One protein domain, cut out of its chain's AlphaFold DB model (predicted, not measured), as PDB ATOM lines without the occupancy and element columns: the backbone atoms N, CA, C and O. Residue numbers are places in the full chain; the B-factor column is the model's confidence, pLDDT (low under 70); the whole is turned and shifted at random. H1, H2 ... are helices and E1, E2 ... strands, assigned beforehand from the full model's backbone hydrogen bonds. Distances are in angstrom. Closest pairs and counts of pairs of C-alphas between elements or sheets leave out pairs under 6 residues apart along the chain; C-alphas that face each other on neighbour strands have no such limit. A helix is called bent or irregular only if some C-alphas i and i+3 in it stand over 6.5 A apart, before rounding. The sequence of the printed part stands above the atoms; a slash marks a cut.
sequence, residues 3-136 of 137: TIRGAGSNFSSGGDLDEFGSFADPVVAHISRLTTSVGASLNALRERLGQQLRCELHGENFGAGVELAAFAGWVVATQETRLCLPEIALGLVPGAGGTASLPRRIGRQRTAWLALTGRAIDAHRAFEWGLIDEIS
ATOM      1  N   THR A   3      23.590 -44.376 -36.614       97.88
ATOM      2  CA  THR A   3      24.848 -43.653 -36.381       97.88
ATOM      3  C   THR A   3      24.653 -42.175 -36.679       97.88
ATOM      4  O   THR A   3      24.138 -41.825 -37.740       97.88
ATOM      5  N   ILE A   4      25.067 -41.319 -35.749       97.94
ATOM      6  CA  ILE A   4      25.074 -39.865 -35.881       97.94
ATOM      7  C   ILE A   4      26.518 -39.425 -36.121       97.94
ATOM      8  O   ILE A   4      27.416 -39.749 -35.341       97.94
ATOM      9  N   ARG A   5      26.723 -38.683 -37.208       97.50
ATOM     10  CA  ARG A   5      28.005 -38.111 -37.631       97.50
ATOM     11  C   ARG A   5      27.802 -36.652 -38.023       97.50
ATOM     12  O   ARG A   5      26.760 -36.321 -38.587       97.50
ATOM     13  N   GLY A   6      28.805 -35.815 -37.774       97.06
ATOM     14  CA  GLY A   6      28.872 -34.478 -38.363       97.06
ATOM     15  C   GLY A   6      29.556 -34.513 -39.728       97.06
ATOM     16  O   GLY A   6      30.404 -35.366 -39.990       97.06
ATOM     17  N   ALA A   7      29.176 -33.593 -40.608       96.75
ATOM     18  CA  ALA A   7      29.889 -33.357 -41.858       96.75
ATOM     19  C   ALA A   7      31.011 -32.326 -41.645       96.75
ATOM     20  O   ALA A   7      30.916 -31.466 -40.774       96.75
ATOM     21  N   GLY A   8      32.050 -32.370 -42.480       95.94
ATOM     22  CA  GLY A   8      33.156 -31.412 -42.418       95.94
ATOM     23  C   GLY A   8      34.199 -31.759 -41.354       95.94
ATOM     24  O   GLY A   8      34.437 -32.931 -41.071       95.94
ATOM     25  N   SER A   9      34.857 -30.739 -40.800       95.50
ATOM     26  CA  SER A   9      36.037 -30.904 -39.938       95.50
ATOM     27  C   SER A   9      35.731 -31.340 -38.506       95.50
ATOM     28  O   SER A   9      36.616 -31.877 -37.850       95.50
ATOM     29  N   ASN A  10      34.506 -31.111 -38.027       97.50
ATOM     30  CA  ASN A  10      34.097 -31.379 -36.649       97.50
ATOM     31  C   ASN A  10      32.771 -32.144 -36.631       97.50
ATOM     32  O   ASN A  10      31.958 -31.987 -37.544       97.50
ATOM     33  N   PHE A  11      32.506 -32.911 -35.572       97.88
ATOM     34  CA  PHE A  11      31.168 -33.467 -35.371       97.88
ATOM     35  C   PHE A  11      30.151 -32.366 -35.016       97.88
ATOM     36  O   PHE A  11      29.112 -32.269 -35.668       97.88
ATOM     37  N   SER A  12      30.451 -31.507 -34.033       96.88
ATOM     38  CA  SER A  12      29.680 -30.285 -33.751       96.88
ATOM     39  C   SER A  12      30.448 -29.338 -32.825       96.88
ATOM     40  O   SER A  12      30.886 -29.740 -31.749       96.88
ATOM     41  N   SER A  13      30.545 -28.062 -33.198       93.75
ATOM     42  CA  SER A  13      31.152 -27.006 -32.372       93.75
ATOM     43  C   SER A  13      30.198 -26.390 -31.340       93.75
ATOM     44  O   SER A  13      30.589 -25.454 -30.645       93.75
ATOM     45  N   GLY A  14      28.964 -26.890 -31.232       92.94
ATOM     46  CA  GLY A  14      27.960 -26.387 -30.297       92.94
ATOM     47  C   GLY A  14      26.823 -25.618 -30.970       92.94
ATOM     48  O   GLY A  14      26.581 -25.769 -32.166       92.94
ATOM     49  N   GLY A  15      26.089 -24.840 -30.170       91.06
ATOM     50  CA  GLY A  15      25.047 -23.941 -30.669       91.06
ATOM     51  C   GLY A  15      25.644 -22.692 -31.316       91.06
ATOM     52  O   GLY A  15      26.726 -22.253 -30.928       91.06
ATOM     53  N   ASP A  16      24.928 -22.128 -32.283       91.81
ATOM     54  CA  ASP A  16      25.302 -20.864 -32.911       91.81
ATOM     55  C   ASP A  16      25.099 -19.713 -31.920       91.81
ATOM     56  O   ASP A  16      23.989 -19.496 -31.442       91.81
ATOM     57  N   LEU A  17      26.172 -18.993 -31.588       89.00
ATOM     58  CA  LEU A  17      26.132 -17.900 -30.619       89.00
ATOM     59  C   LEU A  17      25.336 -16.692 -31.124       89.00
ATOM     60  O   LEU A  17      24.790 -15.964 -30.298       89.00
ATOM     61  N   ASP A  18      25.211 -16.508 -32.440       89.88
ATOM     62  CA  ASP A  18      24.427 -15.411 -33.017       89.88
ATOM     63  C   ASP A  18      22.915 -15.621 -32.803       89.88
ATOM     64  O   ASP A  18      22.136 -14.665 -32.803       89.88
ATOM     65  N   GLU A  19      22.482 -16.859 -32.535       85.81
ATOM     66  CA  GLU A  19      21.096 -17.156 -32.163       85.81
ATOM     67  C   GLU A  19      20.781 -16.795 -30.700       85.81
ATOM     68  O   GLU A  19      19.607 -16.728 -30.308       85.81
ATOM     69  N   PHE A  20      21.788 -16.560 -29.856       83.50
ATOM     70  CA  PHE A  20      21.579 -16.381 -28.422       83.50
ATOM     71  C   PHE A  20      20.967 -15.005 -28.157       83.50
ATOM     72  O   PHE A  20      21.501 -13.969 -28.536       83.50
ATOM     73  N   GLY A  21      19.817 -14.993 -27.479       83.62
ATOM     74  CA  GLY A  21      19.064 -13.759 -27.237       83.62
ATOM     75  C   GLY A  21      18.270 -13.254 -28.448       83.62
ATOM     76  O   GLY A  21      17.697 -12.172 -28.373       83.62
ATOM     77  N   SER A  22      18.180 -14.034 -29.534       87.94
ATOM     78  CA  SER A  22      17.359 -13.699 -30.713       87.94
ATOM     79  C   SER A  22      15.853 -13.641 -30.413       87.94
ATOM     80  O   SER A  22      15.103 -12.922 -31.075       87.94
ATOM     81  N   PHE A  23      15.393 -14.364 -29.389       86.94
ATOM     82  CA  PHE A  23      14.020 -14.277 -28.903       86.94
ATOM     83  C   PHE A  23      13.824 -13.023 -28.048       86.94
ATOM     84  O   PHE A  23      14.426 -12.886 -26.985       86.94
ATOM     85  N   ALA A  24      12.908 -12.149 -28.471       89.19
ATOM     86  CA  ALA A  24      12.540 -10.951 -27.715       89.19
ATOM     87  C   ALA A  24      11.794 -11.266 -26.404       89.19
ATOM     88  O   ALA A  24      11.912 -10.522 -25.432       89.19
ATOM     89  N   ASP A  25      11.025 -12.360 -26.373       94.50
ATOM     90  CA  ASP A  25      10.263 -12.793 -25.201       94.50
ATOM     91  C   ASP A  25      10.927 -14.021 -24.541       94.50
ATOM     92  O   ASP A  25      11.004 -15.089 -25.167       94.50
ATOM     93  N   PRO A  26      11.373 -13.922 -23.272       89.56
ATOM     94  CA  PRO A  26      11.974 -15.044 -22.554       89.56
ATOM     95  C   PRO A  26      11.019 -16.230 -22.352       89.56
ATOM     96  O   PRO A  26      11.482 -17.366 -22.240       89.56
ATOM     97  N   VAL A  27       9.700 -16.012 -22.332       94.38
ATOM     98  CA  VAL A  27       8.707 -17.093 -22.235       94.38
ATOM     99  C   VAL A  27       8.703 -17.915 -23.518       94.38
ATOM    100  O   VAL A  27       8.751 -19.144 -23.461       94.38
ATOM    101  N   VAL A  28       8.716 -17.256 -24.680       93.44
ATOM    102  CA  VAL A  28       8.803 -17.937 -25.981       93.44
ATOM    103  C   VAL A  28      10.127 -18.688 -26.102       93.44
ATOM    104  O   VAL A  28      10.128 -19.855 -26.498       93.44
ATOM    105  N   ALA A  29      11.236 -18.074 -25.680       90.06
ATOM    106  CA  ALA A  29      12.541 -18.734 -25.644       90.06
ATOM    107  C   ALA A  29      12.512 -20.009 -24.777       90.06
ATOM    108  O   ALA A  29      13.027 -21.059 -25.172       90.06
ATOM    109  N   HIS A  30      11.870 -19.941 -23.605       89.62
ATOM    110  CA  HIS A  30      11.716 -21.082 -22.708       89.62
ATOM    111  C   HIS A  30      10.861 -22.195 -23.326       89.62
ATOM    112  O   HIS A  30      11.273 -23.354 -23.305       89.62
ATOM    113  N   ILE A  31       9.711 -21.855 -23.918       92.31
ATOM    114  CA  ILE A  31       8.836 -22.824 -24.591       92.31
ATOM    115  C   ILE A  31       9.591 -23.513 -25.726       92.31
ATOM    116  O   ILE A  31       9.623 -24.741 -25.752       92.31
ATOM    117  N   SER A  32      10.256 -22.744 -26.597       89.94
ATOM    118  CA  SER A  32      11.065 -23.282 -27.695       89.94
ATOM    119  C   SER A  32      12.056 -24.320 -27.170       89.94
ATOM    120  O   SER A  32      12.044 -25.472 -27.601       89.94
ATOM    121  N   ARG A  33      12.826 -23.967 -26.134       86.44
ATOM    122  CA  ARG A  33      13.807 -24.864 -25.512       86.44
ATOM    123  C   ARG A  33      13.203 -26.162 -24.968       86.44
ATOM    124  O   ARG A  33      13.873 -27.192 -25.000       86.44
ATOM    125  N   LEU A  34      11.970 -26.133 -24.464       87.19
ATOM    126  CA  LEU A  34      11.282 -27.330 -23.972       87.19
ATOM    127  C   LEU A  34      10.720 -28.190 -25.109       87.19
ATOM    128  O   LEU A  34      10.784 -29.416 -25.033       87.19
ATOM    129  N   THR A  35      10.181 -27.569 -26.157       91.12
ATOM    130  CA  THR A  35       9.474 -28.281 -27.231       91.12
ATOM    131  C   THR A  35      10.384 -28.768 -28.356       91.12
ATOM    132  O   THR A  35      10.036 -29.728 -29.034       91.12
ATOM    133  N   THR A  36      11.553 -28.149 -28.551       90.38
ATOM    134  CA  THR A  36      12.506 -28.489 -29.625       90.38
ATOM    135  C   THR A  36      13.840 -29.009 -29.086       90.38
ATOM    136  O   THR A  36      14.884 -28.866 -29.721       90.38
ATOM    137  N   SER A  37      13.834 -29.604 -27.889       92.69
ATOM    138  CA  SER A  37      15.048 -30.125 -27.258       92.69
ATOM    139  C   SER A  37      15.599 -31.345 -28.000       92.69
ATOM    140  O   SER A  37      15.097 -32.462 -27.854       92.69
ATOM    141  N   VAL A  38      16.697 -31.147 -28.735       93.81
ATOM    142  CA  VAL A  38      17.433 -32.237 -29.398       93.81
ATOM    143  C   VAL A  38      17.919 -33.268 -28.375       93.81
ATOM    144  O   VAL A  38      17.816 -34.469 -28.615       93.81
ATOM    145  N   GLY A  39      18.374 -32.826 -27.195       95.56
ATOM    146  CA  GLY A  39      18.786 -33.721 -26.112       95.56
ATOM    147  C   GLY A  39      17.654 -34.636 -25.629       95.56
ATOM    148  O   GLY A  39      17.872 -35.829 -25.423       95.56
ATOM    149  N   ALA A  40      16.422 -34.120 -25.521       95.56
ATOM    150  CA  ALA A  40      15.258 -34.937 -25.168       95.56
ATOM    151  C   ALA A  40      14.934 -35.972 -26.258       95.56
ATOM    152  O   ALA A  40      14.689 -37.140 -25.944       95.56
ATOM    153  N   SER A  41      14.997 -35.580 -27.535       95.75
ATOM    154  CA  SER A  41      14.818 -36.507 -28.660       95.75
ATOM    155  C   SER A  41      15.886 -37.606 -28.676       95.75
ATOM    156  O   SER A  41      15.558 -38.778 -28.860       95.75
ATOM    157  N   LEU A  42      17.153 -37.262 -28.423       96.88
ATOM    158  CA  LEU A  42      18.246 -38.235 -28.335       96.88
ATOM    159  C   LEU A  42      18.091 -39.178 -27.140       96.88
ATOM    160  O   LEU A  42      18.344 -40.373 -27.287       96.88
ATOM    161  N   ASN A  43      17.629 -38.687 -25.987       96.81
ATOM    162  CA  ASN A  43      17.328 -39.541 -24.838       96.81
ATOM    163  C   ASN A  43      16.229 -40.565 -25.168       96.81
ATOM    164  O   ASN A  43      16.404 -41.756 -24.921       96.81
ATOM    165  N   ALA A  44      15.135 -40.131 -25.799       96.75
ATOM    166  CA  ALA A  44      14.061 -41.032 -26.223       96.75
ATOM    167  C   ALA A  44      14.543 -42.073 -27.255       96.75
ATOM    168  O   ALA A  44      14.153 -43.242 -27.206       96.75
ATOM    169  N   LEU A  45      15.427 -41.684 -28.182       97.56
ATOM    170  CA  LEU A  45      16.059 -42.628 -29.108       97.56
ATOM    171  C   LEU A  45      16.975 -43.618 -28.376       97.56
ATOM    172  O   LEU A  45      16.937 -44.813 -28.676       97.56
ATOM    173  N   ARG A  46      17.759 -43.153 -27.396       97.44
ATOM    174  CA  ARG A  46      18.622 -43.998 -26.562       97.44
ATOM    175  C   ARG A  46      17.821 -45.038 -25.788       97.44
ATOM    176  O   ARG A  46      18.233 -46.193 -25.761       97.44
ATOM    177  N   GLU A  47      16.688 -44.670 -25.201       97.62
ATOM    178  CA  GLU A  47      15.815 -45.602 -24.472       97.62
ATOM    179  C   GLU A  47      15.315 -46.750 -25.361       97.62
ATOM    180  O   GLU A  47      15.186 -47.883 -24.905       97.62
ATOM    181  N   ARG A  48      15.094 -46.481 -26.654       97.81
ATOM    182  CA  ARG A  48      14.620 -47.478 -27.625       97.81
ATOM    183  C   ARG A  48      15.737 -48.322 -28.233       97.81
ATOM    184  O   ARG A  48      15.520 -49.488 -28.546       97.81
ATOM    185  N   LEU A  49      16.900 -47.720 -28.477       98.12
ATOM    186  CA  LEU A  49      17.985 -48.327 -29.257       98.12
ATOM    187  C   LEU A  49      19.144 -48.843 -28.393       98.12
ATOM    188  O   LEU A  49      19.953 -49.644 -28.866       98.12
ATOM    189  N   GLY A  50      19.258 -48.399 -27.140       97.38
ATOM    190  CA  GLY A  50      20.377 -48.738 -26.266       97.38
ATOM    191  C   GLY A  50      21.716 -48.363 -26.905       97.38
ATOM    192  O   GLY A  50      21.878 -47.252 -27.406       97.38
ATOM    193  N   GLN A  51      22.663 -49.305 -26.926       97.00
ATOM    194  CA  GLN A  51      23.984 -49.141 -27.557       97.00
ATOM    195  C   GLN A  51      23.934 -49.021 -29.089       97.00
ATOM    196  O   GLN A  51      24.914 -48.605 -29.697       97.00
ATOM    197  N   GLN A  52      22.802 -49.339 -29.728       98.19
ATOM    198  CA  GLN A  52      22.677 -49.237 -31.183       98.19
ATOM    199  C   GLN A  52      22.539 -47.796 -31.688       98.19
ATOM    200  O   GLN A  52      22.544 -47.603 -32.904       98.19
ATOM    201  N   LEU A  53      22.367 -46.815 -30.794       98.56
ATOM    202  CA  LEU A  53      22.490 -45.394 -31.109       98.56
ATOM    203  C   LEU A  53      23.951 -44.977 -30.920       98.56
ATOM    204  O   LEU A  53      24.394 -44.809 -29.785       98.56
ATOM    205  N   ARG A  54      24.693 -44.818 -32.012       98.44
ATOM    206  CA  ARG A  54      26.121 -44.490 -31.991       98.44
ATOM    207  C   ARG A  54      26.350 -43.029 -32.376       98.44
ATOM    208  O   ARG A  54      25.751 -42.562 -33.340       98.44
ATOM    209  N   CYS A  55      27.216 -42.328 -31.654       98.38
ATOM    210  CA  CYS A  55      27.767 -41.040 -32.081       98.38
ATOM    211  C   CYS A  55      29.244 -41.210 -32.403       98.38
ATOM    212  O   CYS A  55      29.964 -41.862 -31.649       98.38
ATOM    213  N   GLU A  56      29.687 -40.607 -33.497       98.50
ATOM    214  CA  GLU A  56      31.089 -40.640 -33.903       98.50
ATOM    215  C   GLU A  56      31.628 -39.223 -34.012       98.50
ATOM    216  O   GLU A  56      31.157 -38.419 -34.816       98.50
ATOM    217  N   LEU A  57      32.577 -38.929 -33.132       98.69
ATOM    218  CA  LEU A  57      33.142 -37.618 -32.893       98.69
ATOM    219  C   LEU A  57      34.490 -37.502 -33.599       98.69
ATOM    220  O   LEU A  57      35.312 -38.416 -33.564       98.69
ATOM    221  N   HIS A  58      34.719 -36.347 -34.204       98.44
ATOM    222  CA  HIS A  58      35.996 -35.958 -34.787       98.44
ATOM    223  C   HIS A  58      36.188 -34.452 -34.626       98.44
ATOM    224  O   HIS A  58      35.211 -33.712 -34.463       98.44
ATOM    225  N   GLY A  59      37.444 -34.008 -34.642       97.94
ATOM    226  CA  GLY A  59      37.798 -32.596 -34.504       97.94
ATOM    227  C   GLY A  59      37.438 -32.000 -33.139       97.94
ATOM    228  O   GLY A  59      37.498 -32.665 -32.098       97.94
ATOM    229  N   GLU A  60      37.072 -30.722 -33.135       97.88
ATOM    230  CA  GLU A  60      36.715 -29.973 -31.930       97.88
ATOM    231  C   GLU A  60      35.212 -30.053 -31.653       97.88
ATOM    232  O   GLU A  60      34.382 -29.577 -32.427       97.88
ATOM    233  N   ASN A  61      34.868 -30.669 -30.525       98.06
ATOM    234  CA  ASN A  61      33.501 -30.932 -30.108       98.06
ATOM    235  C   ASN A  61      33.204 -30.172 -28.834       98.06
ATOM    236  O   ASN A  61      33.558 -30.630 -27.747       98.06
ATOM    237  N   PHE A  62      32.599 -28.996 -28.965       97.19
ATOM    238  CA  PHE A  62      32.399 -28.077 -27.848       97.19
ATOM    239  C   PHE A  62      30.919 -27.865 -27.549       97.19
ATOM    240  O   PHE A  62      30.055 -27.959 -28.424       97.19
ATOM    241  N   GLY A  63      30.640 -27.630 -26.270       97.38
ATOM    242  CA  GLY A  63      29.309 -27.376 -25.745       97.38
ATOM    243  C   GLY A  63      28.295 -28.421 -26.179       97.38
ATOM    244  O   GLY A  63      28.513 -29.617 -25.952       97.38
ATOM    245  N   ALA A  64      27.235 -27.993 -26.873       96.62
ATOM    246  CA  ALA A  64      26.168 -28.881 -27.333       96.62
ATOM    247  C   ALA A  64      26.679 -30.123 -28.092       96.62
ATOM    248  O   ALA A  64      26.073 -31.184 -27.964       96.62
ATOM    249  N   GLY A  65      27.817 -30.059 -28.797       97.25
ATOM    250  CA  GLY A  65      28.423 -31.241 -29.420       97.25
ATOM    251  C   GLY A  65      28.758 -32.350 -28.412       97.25
ATOM    252  O   GLY A  65      28.396 -33.509 -28.620       97.25
ATOM    253  N   VAL A  66      29.362 -31.991 -27.273       98.31
ATOM    254  CA  VAL A  66      29.641 -32.919 -26.158       98.31
ATOM    255  C   VAL A  66      28.347 -33.357 -25.478       98.31
ATOM    256  O   VAL A  66      28.153 -34.540 -25.192       98.31
ATOM    257  N   GLU A  67      27.457 -32.399 -25.206       98.25
ATOM    258  CA  GLU A  67      26.219 -32.635 -24.458       98.25
ATOM    259  C   GLU A  67      25.294 -33.630 -25.163       98.25
ATOM    260  O   GLU A  67      24.742 -34.533 -24.523       98.25
ATOM    261  N   LEU A  68      25.145 -33.474 -26.482       97.75
ATOM    262  CA  LEU A  68      24.300 -34.307 -27.327       97.75
ATOM    263  C   LEU A  68      24.918 -35.691 -27.537       97.75
ATOM    264  O   LEU A  68      24.222 -36.698 -27.395       97.75
ATOM    265  N   ALA A  69      26.231 -35.765 -27.786       98.19
ATOM    266  CA  ALA A  69      26.935 -37.039 -27.903       98.19
ATOM    267  C   ALA A  69      26.785 -37.902 -26.644       98.19
ATOM    268  O   ALA A  69      26.584 -39.112 -26.740       98.19
ATOM    269  N   ALA A  70      26.787 -37.289 -25.458       98.25
ATOM    270  CA  ALA A  70      26.666 -38.010 -24.197       98.25
ATOM    271  C   ALA A  70      25.325 -38.758 -24.018       98.25
ATOM    272  O   ALA A  70      25.270 -39.700 -23.224       98.25
ATOM    273  N   PHE A  71      24.263 -38.411 -24.760       98.06
ATOM    274  CA  PHE A  71      23.017 -39.193 -24.771       98.06
ATOM    275  C   PHE A  71      23.136 -40.508 -25.554       98.06
ATOM    276  O   PHE A  71      22.424 -41.473 -25.251       98.06
ATOM    277  N   ALA A  72      24.034 -40.581 -26.540       98.19
ATOM    278  CA  ALA A  72      24.163 -41.741 -27.414       98.19
ATOM    279  C   ALA A  72      24.503 -43.011 -26.639       98.19
ATOM    280  O   ALA A  72      25.172 -42.966 -25.610       98.19
ATOM    281  N   GLY A  73      24.040 -44.143 -27.160       98.00
ATOM    282  CA  GLY A  73      24.312 -45.509 -26.720       98.00
ATOM    283  C   GLY A  73      25.776 -45.841 -26.556       98.00
ATOM    284  O   GLY A  73      26.183 -46.398 -25.537       98.00
ATOM    285  N   TRP A  74      26.511 -45.487 -27.598       98.56
ATOM    286  CA  TRP A  74      27.917 -45.760 -27.790       98.56
ATOM    287  C   TRP A  74      28.552 -44.529 -28.434       98.56
ATOM    288  O   TRP A  74      28.031 -44.019 -29.426       98.56
ATOM    289  N   VAL A  75      29.632 -44.015 -27.865       98.69
ATOM    290  CA  VAL A  75      30.314 -42.817 -28.360       98.69
ATOM    291  C   VAL A  75      31.725 -43.186 -28.762       98.69
ATOM    292  O   VAL A  75      32.481 -43.729 -27.963       98.69
ATOM    293  N   VAL A  76      32.083 -42.859 -29.992       98.69
ATOM    294  CA  VAL A  76      33.420 -43.098 -30.535       98.69
ATOM    295  C   VAL A  76      34.035 -41.780 -30.899       98.69
ATOM    296  O   VAL A  76      33.323 -40.889 -31.351       98.69
ATOM    297  N   ALA A  77      35.335 -41.646 -30.694       98.69
ATOM    298  CA  ALA A  77      36.058 -40.447 -31.071       98.69
ATOM    299  C   ALA A  77      37.334 -40.793 -31.832       98.69
ATOM    300  O   ALA A  77      37.997 -41.772 -31.494       98.69
ATOM    301  N   THR A  78      37.715 -39.971 -32.808       98.50
ATOM    302  CA  THR A  78      39.064 -40.050 -33.386       98.50
ATOM    303  C   THR A  78      40.112 -39.634 -32.357       98.50
ATOM    304  O   THR A  78      39.807 -38.900 -31.408       98.50
ATOM    305  N   GLN A  79      41.362 -40.054 -32.552       98.12
ATOM    306  CA  GLN A  79      42.463 -39.748 -31.636       98.12
ATOM    307  C   GLN A  79      42.686 -38.235 -31.432       98.12
ATOM    308  O   GLN A  79      43.021 -37.799 -30.331       98.12
ATOM    309  N   GLU A  80      42.432 -37.420 -32.457       97.25
ATOM    310  CA  GLU A  80      42.596 -35.960 -32.438       97.25
ATOM    311  C   GLU A  80      41.404 -35.225 -31.811       97.25
ATOM    312  O   GLU A  80      41.417 -33.997 -31.710       97.25
ATOM    313  N   THR A  81      40.357 -35.947 -31.396       98.50
ATOM    314  CA  THR A  81      39.140 -35.331 -30.867       98.50
ATOM    315  C   THR A  81      39.418 -34.542 -29.589       98.50
ATOM    316  O   THR A  81      40.051 -35.021 -28.643       98.50
ATOM    317  N   ARG A  82      38.873 -33.325 -29.539       98.50
ATOM    318  CA  ARG A  82      38.921 -32.421 -28.385       98.50
ATOM    319  C   ARG A  82      37.510 -32.163 -27.884       98.50
ATOM    320  O   ARG A  82      36.634 -31.836 -28.677       98.50
ATOM    321  N   LEU A  83      37.292 -32.283 -26.577       98.75
ATOM    322  CA  LEU A  83      35.974 -32.135 -25.950       98.75
ATOM    323  C   LEU A  83      36.018 -31.042 -24.884       98.75
ATOM    324  O   LEU A  83      36.904 -31.060 -24.031       98.75
ATOM    325  N   CYS A  84      35.073 -30.104 -24.907       98.38
ATOM    326  CA  CYS A  84      35.023 -28.985 -23.960       98.38
ATOM    327  C   CYS A  84      33.585 -28.537 -23.668       98.38
ATOM    328  O   CYS A  84      32.722 -28.631 -24.537       98.38
ATOM    329  N   LEU A  85      33.350 -27.995 -22.470       98.25
ATOM    330  CA  LEU A  85      32.124 -27.284 -22.092       98.25
ATOM    331  C   LEU A  85      32.468 -25.809 -21.811       98.25
ATOM    332  O   LEU A  85      32.842 -25.479 -20.682       98.25
ATOM    333  N   PRO A  86      32.451 -24.926 -22.828       96.38
ATOM    334  CA  PRO A  86      32.907 -23.542 -22.694       96.38
ATOM    335  C   PRO A  86      31.862 -22.596 -22.073       96.38
ATOM    336  O   PRO A  86      32.157 -21.422 -21.864       96.38
ATOM    337  N   GLU A  87      30.650 -23.077 -21.776       96.50
ATOM    338  CA  GLU A  87      29.472 -22.267 -21.427       96.50
ATOM    339  C   GLU A  87      29.706 -21.302 -20.264       96.50
ATOM    340  O   GLU A  87      29.176 -20.191 -20.266       96.50
ATOM    341  N   ILE A  88      30.529 -21.690 -19.286       96.31
ATOM    342  CA  ILE A  88      30.786 -20.865 -18.102       96.31
ATOM    343  C   ILE A  88      31.431 -19.520 -18.455       96.31
ATOM    344  O   ILE A  88      31.131 -18.513 -17.816       96.31
ATOM    345  N   ALA A  89      32.256 -19.472 -19.508       94.12
ATOM    346  CA  ALA A  89      32.870 -18.234 -19.989       94.12
ATOM    347  C   ALA A  89      31.839 -17.260 -20.586       94.12
ATOM    348  O   ALA A  89      32.088 -16.060 -20.649       94.12
ATOM    349  N   LEU A  90      30.671 -17.775 -20.981       92.19
ATOM    350  CA  LEU A  90      29.538 -17.011 -21.502       92.19
ATOM    351  C   LEU A  90      28.493 -16.694 -20.417       92.19
ATOM    352  O   LEU A  90      27.439 -16.146 -20.721       92.19
ATOM    353  N   GLY A  91      28.753 -17.051 -19.153       92.88
ATOM    354  CA  GLY A  91      27.776 -16.914 -18.068       92.88
ATOM    355  C   GLY A  91      26.635 -17.933 -18.143       92.88
ATOM    356  O   GLY A  91      25.558 -17.700 -17.595       92.88
ATOM    357  N   LEU A  92      26.854 -19.057 -18.827       92.50
ATOM    358  CA  LEU A  92      25.858 -20.093 -19.063       92.50
ATOM    359  C   LEU A  92      26.237 -21.406 -18.372       92.50
ATOM    360  O   LEU A  92      27.373 -21.639 -17.966       92.50
ATOM    361  N   VAL A  93      25.252 -22.293 -18.265       94.25
ATOM    362  CA  VAL A  93      25.449 -23.701 -17.891       94.25
ATOM    363  C   VAL A  93      25.316 -24.585 -19.136       94.25
ATOM    364  O   VAL A  93      24.609 -24.167 -20.057       94.25
ATOM    365  N   PRO A  94      25.890 -25.809 -19.158       96.06
ATOM    366  CA  PRO A  94      25.686 -26.780 -20.240       96.06
ATOM    367  C   PRO A  94      24.195 -27.072 -20.441       96.06
ATOM    368  O   PRO A  94      23.539 -27.758 -19.642       96.06
ATOM    369  N   GLY A  95      23.637 -26.422 -21.458       92.88
ATOM    370  CA  GLY A  95      22.214 -26.153 -21.564       92.88
ATOM    371  C   GLY A  95      21.475 -26.995 -22.596       92.88
ATOM    372  O   GLY A  95      20.244 -27.060 -22.525       92.88
ATOM    373  N   ALA A  96      22.192 -27.646 -23.508       94.00
ATOM    374  CA  ALA A  96      21.639 -28.534 -24.530       94.00
ATOM    375  C   ALA A  96      21.297 -29.940 -23.986       94.00
ATOM    376  O   ALA A  96      20.847 -30.815 -24.725       94.00
ATOM    377  N   GLY A  97      21.476 -30.151 -22.679       94.25
ATOM    378  CA  GLY A  97      21.139 -31.381 -21.958       94.25
ATOM    379  C   GLY A  97      22.309 -31.971 -21.174       94.25
ATOM    380  O   GLY A  97      22.152 -32.999 -20.521       94.25
ATOM    381  N   GLY A  98      23.463 -31.312 -21.181       96.19
ATOM    382  CA  GLY A  98      24.715 -31.756 -20.585       96.19
ATOM    383  C   GLY A  98      24.662 -31.900 -19.076       96.19
ATOM    384  O   GLY A  98      25.239 -32.836 -18.530       96.19
ATOM    385  N   THR A  99      23.891 -31.052 -18.393       95.81
ATOM    386  CA  THR A  99      23.605 -31.214 -16.956       95.81
ATOM    387  C   THR A  99      22.819 -32.490 -16.635       95.81
ATOM    388  O   THR A  99      22.822 -32.931 -15.488       95.81
ATOM    389  N   ALA A 100      22.195 -33.125 -17.632       95.88
ATOM    390  CA  ALA A 100      21.495 -34.396 -17.488       95.88
ATOM    391  C   ALA A 100      22.294 -35.582 -18.061       95.88
ATOM    392  O   ALA A 100      22.321 -36.651 -17.449       95.88
ATOM    393  N   SER A 101      22.925 -35.442 -19.229       97.50
ATOM    394  CA  SER A 101      23.603 -36.552 -19.912       97.50
ATOM    395  C   SER A 101      24.980 -36.860 -19.324       97.50
ATOM    396  O   SER A 101      25.266 -38.019 -19.011       97.50
ATOM    397  N   LEU A 102      25.822 -35.849 -19.093       98.44
ATOM    398  CA  LEU A 102      27.204 -36.068 -18.655       98.44
ATOM    399  C   LEU A 102      27.309 -36.696 -17.257       98.44
ATOM    400  O   LEU A 102      28.077 -37.650 -17.119       98.44
ATOM    401  N   PRO A 103      26.526 -36.294 -16.231       98.31
ATOM    402  CA  PRO A 103      26.615 -36.928 -14.917       98.31
ATOM    403  C   PRO A 103      26.322 -38.428 -14.939       98.31
ATOM    404  O   PRO A 103      26.841 -39.150 -14.091       98.31
ATOM    405  N   ARG A 104      25.527 -38.906 -15.906       96.62
ATOM    406  CA  ARG A 104      25.235 -40.336 -16.083       96.62
ATOM    407  C   ARG A 104      26.390 -41.102 -16.730       96.62
ATOM    408  O   ARG A 104      26.538 -42.282 -16.438       96.62
ATOM    409  N   ARG A 105      27.207 -40.450 -17.567       96.62
ATOM    410  CA  ARG A 105      28.396 -41.058 -18.192       96.62
ATOM    411  C   ARG A 105      29.633 -40.994 -17.302       96.62
ATOM    412  O   ARG A 105      30.269 -42.009 -17.062       96.62
ATOM    413  N   ILE A 106      29.958 -39.808 -16.788       98.44
ATOM    414  CA  ILE A 106      31.245 -39.547 -16.119       98.44
ATOM    415  C   ILE A 106      31.114 -39.174 -14.640       98.44
ATOM    416  O   ILE A 106      32.103 -38.840 -13.982       98.44
ATOM    417  N   GLY A 107      29.900 -39.211 -14.093       98.56
ATOM    418  CA  GLY A 107      29.635 -38.811 -12.717       98.56
ATOM    419  C   GLY A 107      29.673 -37.294 -12.507       98.56
ATOM    420  O   GLY A 107      30.169 -36.509 -13.322       98.56
ATOM    421  N   ARG A 108      29.146 -36.859 -11.356       97.88
ATOM    422  CA  ARG A 108      28.980 -35.429 -11.045       97.88
ATOM    423  C   ARG A 108      30.295 -34.649 -10.969       97.88
ATOM    424  O   ARG A 108      30.330 -33.502 -11.385       97.88
ATOM    425  N   GLN A 109      31.369 -35.257 -10.458       98.56
ATOM    426  CA  GLN A 109      32.618 -34.533 -10.187       98.56
ATOM    427  C   GLN A 109      33.371 -34.184 -11.472       98.56
ATOM    428  O   GLN A 109      33.791 -33.046 -11.650       98.56
ATOM    429  N   ARG A 110      33.486 -35.138 -12.403       98.62
ATOM    430  CA  ARG A 110      34.110 -34.891 -13.712       98.62
ATOM    431  C   ARG A 110      33.254 -33.958 -14.564       98.62
ATOM    432  O   ARG A 110      33.794 -33.069 -15.210       98.62
ATOM    433  N   THR A 111      31.927 -34.104 -14.493       98.56
ATOM    434  CA  THR A 111      31.001 -33.167 -15.150       98.56
ATOM    435  C   THR A 111      31.194 -31.744 -14.631       98.56
ATOM    436  O   THR A 111      31.359 -30.826 -15.426       98.56
ATOM    437  N   ALA A 112      31.224 -31.559 -13.307       98.31
ATOM    438  CA  ALA A 112      31.455 -30.255 -12.697       98.31
ATOM    439  C   ALA A 112      32.828 -29.695 -13.081       98.31
ATOM    440  O   ALA A 112      32.929 -28.523 -13.413       98.31
ATOM    441  N   TRP A 113      33.876 -30.523 -13.103       98.50
ATOM    442  CA  TRP A 113      35.194 -30.080 -13.545       98.50
ATOM    443  C   TRP A 113      35.173 -29.576 -14.996       98.50
ATOM    444  O   TRP A 113      35.674 -28.485 -15.249       98.50
ATOM    445  N   LEU A 114      34.556 -30.308 -15.934       98.19
ATOM    446  CA  LEU A 114      34.443 -29.854 -17.329       98.19
ATOM    447  C   LEU A 114      33.684 -28.533 -17.422       98.19
ATOM    448  O   LEU A 114      34.192 -27.580 -18.004       98.19
ATOM    449  N   ALA A 115      32.504 -28.475 -16.803       98.19
ATOM    450  CA  ALA A 115      31.608 -27.332 -16.903       98.19
ATOM    451  C   ALA A 115      32.154 -26.077 -16.209       98.19
ATOM    452  O   ALA A 115      31.961 -24.976 -16.702       98.19
ATOM    453  N   LEU A 116      32.825 -26.222 -15.061       98.06
ATOM    454  CA  LEU A 116      33.285 -25.084 -14.257       98.06
ATOM    455  C   LEU A 116      34.677 -24.593 -14.650       98.06
ATOM    456  O   LEU A 116      35.011 -23.445 -14.374       98.06
ATOM    457  N   THR A 117      35.510 -25.446 -15.254       97.75
ATOM    458  CA  THR A 117      36.856 -25.031 -15.680       97.75
ATOM    459  C   THR A 117      36.900 -24.524 -17.114       97.75
ATOM    460  O   THR A 117      37.848 -23.818 -17.454       97.75
ATOM    461  N   GLY A 118      35.938 -24.908 -17.963       95.31
ATOM    462  CA  GLY A 118      35.962 -24.599 -19.395       95.31
ATOM    463  C   GLY A 118      37.189 -25.165 -20.119       95.31
ATOM    464  O   GLY A 118      37.578 -24.664 -21.172       95.31
ATOM    465  N   ARG A 119      37.864 -26.165 -19.533       97.81
ATOM    466  CA  ARG A 119      39.076 -26.763 -20.101       97.81
ATOM    467  C   ARG A 119      38.718 -27.911 -21.030       97.81
ATOM    468  O   ARG A 119      37.943 -28.795 -20.668       97.81
ATOM    469  N   ALA A 120      39.377 -27.938 -22.183       98.31
ATOM    470  CA  ALA A 120      39.280 -29.060 -23.100       98.31
ATOM    471  C   ALA A 120      40.008 -30.301 -22.555       98.31
ATOM    472  O   ALA A 120      41.083 -30.198 -21.951       98.31
ATOM    473  N   ILE A 121      39.444 -31.474 -22.828       98.75
ATOM    474  CA  ILE A 121      40.089 -32.780 -22.671       98.75
ATOM    475  C   ILE A 121      40.290 -33.421 -24.048       98.75
ATOM    476  O   ILE A 121      39.558 -33.120 -24.993       98.75
ATOM    477  N   ASP A 122      41.301 -34.275 -24.167       98.75
ATOM    478  CA  ASP A 122      41.542 -35.081 -25.364       98.75
ATOM    479  C   ASP A 122      40.740 -36.395 -25.336       98.75
ATOM    480  O   ASP A 122      40.118 -36.749 -24.325       98.75
ATOM    481  N   ALA A 123      40.749 -37.117 -26.460       98.62
ATOM    482  CA  ALA A 123      40.074 -38.404 -26.610       98.62
ATOM    483  C   ALA A 123      40.524 -39.434 -25.558       98.62
ATOM    484  O   ALA A 123      39.692 -40.141 -24.993       98.62
ATOM    485  N   HIS A 124      41.819 -39.482 -25.225       98.69
ATOM    486  CA  HIS A 124      42.348 -40.407 -24.220       98.69
ATOM    487  C   HIS A 124      41.757 -40.154 -22.835       98.69
ATOM    488  O   HIS A 124      41.218 -41.071 -22.216       98.69
ATOM    489  N   ARG A 125      41.772 -38.907 -22.359       98.75
ATOM    490  CA  ARG A 125      41.158 -38.553 -21.077       98.75
ATOM    491  C   ARG A 125      39.649 -38.765 -21.092       98.75
ATOM    492  O   ARG A 125      39.084 -39.201 -20.092       98.75
ATOM    493  N   ALA A 126      38.988 -38.467 -22.208       98.75
ATOM    494  CA  ALA A 126      37.561 -38.723 -22.359       98.75
ATOM    495  C   ALA A 126      37.233 -40.219 -22.244       98.75
ATOM    496  O   ALA A 126      36.255 -40.574 -21.584       98.75
ATOM    497  N   PHE A 127      38.067 -41.086 -22.823       98.81
ATOM    498  CA  PHE A 127      37.943 -42.538 -22.729       98.81
ATOM    499  C   PHE A 127      38.179 -43.027 -21.296       98.81
ATOM    500  O   PHE A 127      37.329 -43.709 -20.730       98.81
ATOM    501  N   GLU A 128      39.260 -42.584 -20.646       98.69
ATOM    502  CA  GLU A 128      39.541 -42.889 -19.231       98.69
ATOM    503  C   GLU A 128      38.399 -42.468 -18.294       98.69
ATOM    504  O   GLU A 128      38.164 -43.068 -17.240       98.69
ATOM    505  N   TRP A 129      37.690 -41.396 -18.645       98.62
ATOM    506  CA  TRP A 129      36.580 -40.890 -17.850       98.62
ATOM    507  C   TRP A 129      35.266 -41.633 -18.081       98.62
ATOM    508  O   TRP A 129      34.366 -41.472 -17.252       98.62
ATOM    509  N   GLY A 130      35.165 -42.429 -19.149       98.50
ATOM    510  CA  GLY A 130      33.925 -43.053 -19.617       98.50
ATOM    511  C   GLY A 130      32.997 -42.087 -20.364       98.50
ATOM    512  O   GLY A 130      31.801 -42.348 -20.496       98.50
ATOM    513  N   LEU A 131      33.514 -40.936 -20.820       98.62
ATOM    514  CA  LEU A 131      32.739 -40.006 -21.647       98.62
ATOM    515  C   LEU A 131      32.535 -40.574 -23.053       98.62
ATOM    516  O   LEU A 131      31.451 -40.426 -23.616       98.62
ATOM    517  N   ILE A 132      33.572 -41.230 -23.574       98.75
ATOM    518  CA  ILE A 132      33.548 -41.989 -24.823       98.75
ATOM    519  C   ILE A 132      33.853 -43.461 -24.541       98.75
ATOM    520  O   ILE A 132      34.497 -43.785 -23.544       98.75
ATOM    521  N   ASP A 133      33.385 -44.331 -25.425       98.75
ATOM    522  CA  ASP A 133      33.422 -45.785 -25.280       98.75
ATOM    523  C   ASP A 133      34.521 -46.437 -26.152       98.75
ATOM    524  O   ASP A 133      34.918 -47.572 -25.903       98.75
ATOM    525  N   GLU A 134      35.032 -45.729 -27.165       98.50
ATOM    526  CA  GLU A 134      36.030 -46.229 -28.121       98.50
ATOM    527  C   GLU A 134      36.831 -45.064 -28.726       98.50
ATOM    528  O   GLU A 134      36.270 -43.999 -29.003       98.50
ATOM    529  N   ILE A 135      38.129 -45.275 -28.967       98.62
ATOM    530  CA  ILE A 135      38.963 -44.369 -29.768       98.62
ATOM    531  C   ILE A 135      39.209 -45.039 -31.119       98.62
ATOM    532  O   ILE A 135      39.795 -46.122 -31.164       98.62
ATOM    533  N   SER A 136      38.753 -44.416 -32.205       95.31
ATOM    534  CA  SER A 136      39.018 -44.885 -33.563       95.31
ATOM    535  C   SER A 136      40.329 -44.308 -34.087       95.31
ATOM    536  O   SER A 136      40.692 -43.172 -33.768       95.31
TER     537      SER A 136
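Overview. This is residues 3 to 136 of the 137 residues of the protein "Unannotated protein" of freshwater metagenome (UniProt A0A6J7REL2). The short helix H3 sits in the middle, packed between a sheet of four parallel strands, E1, E2, E4 and E6, the small parallel sheet E3 E5, and arm H5a of the bent helix H5, whose arm H5b folds back. H6 covers the E6 end of the larger sheet, while H1 lies far out at one end. The printed part has 134 residues, in the order E1 H1 H2 E2 E3 H3 E4 E5 H4 H5 H6 E6, and is mixed, with helices and strands. It is compact, with a radius of gyration of the C-alphas of 14.3 A and spans of 43 by 34 by 32 A.

Arrangement. E1, residues 3 to 5, is an edge strand parallel to E2, residues 53 to 57, with N 4 and O 54 2.8 A apart. Between them come H1, residues 26 to 35, and H2, residues 38 to 52: a strand-helix-strand unit, parallel neighbours joined through helices, with a right-handed crossover. H1 touches no helix. H2 is irregular, C-alphas 48 and 51 being 9.5 A apart, and only grazes the sheet with residues 42 to 52. E4, residues 74 to 78, is parallel to E2, N 57 to O 76 2.8 A, and to edge strand E6, residues 134 to 136, N 136 to O 77 2.8 A. E3, residues 60 to 62, is parallel to E5, residues 82 to 84, N 61 to O 82 2.8 A. H3, residues 64 to 69, is over E2 at a height of 10.2 A. Residues 38 to 42 of H2 touch H3, closest at C-alphas 39 and 68, 5.7 A. H5, residues 98 to 117, was assigned as one helix by its hydrogen bonds but is bent, C-alphas 105 and 108 being 9.1 A apart. H5a, residues 98 to 105, touches H3, closest at C-alphas 67 and 98, 4.2 A. It touches H5b, residues 108 to 117, at a steep tilt of 46 degrees, opposite ways, closest at C-alphas 103 and 111, 5.8 A. H4, residues 87 to 90, touches H5b, C-alphas 88 and 116 being closest at 6.2 A. H6, residues 123 to 129, is on the same face as H3, at a height of 9.4 A. Every O i to N i+4 pair is within hydrogen-bond range in H1, H3, H5b and H6, against 9 of 11 in H2 and 2 of 4 in H5a; H4 is too short for one.

Along the chain. E1 begins at C-alpha 3 (24.848, -43.653, -36.381), and E6 ends at C-alpha 136 (39.018, -44.885, -33.563). From first to last C-alpha H1 measures 14.3 A, H2 17.9 A, E4 13.7 A and H5b 13.8 A.

Size, cuts and confidence. The C-alphas of Asp 25 and Ser 136 are the two farthest apart, 43.9 A. The link from E1 to H1 is long, 20 residues. The printed part has no cut, and no printed residue has a pLDDT under 70.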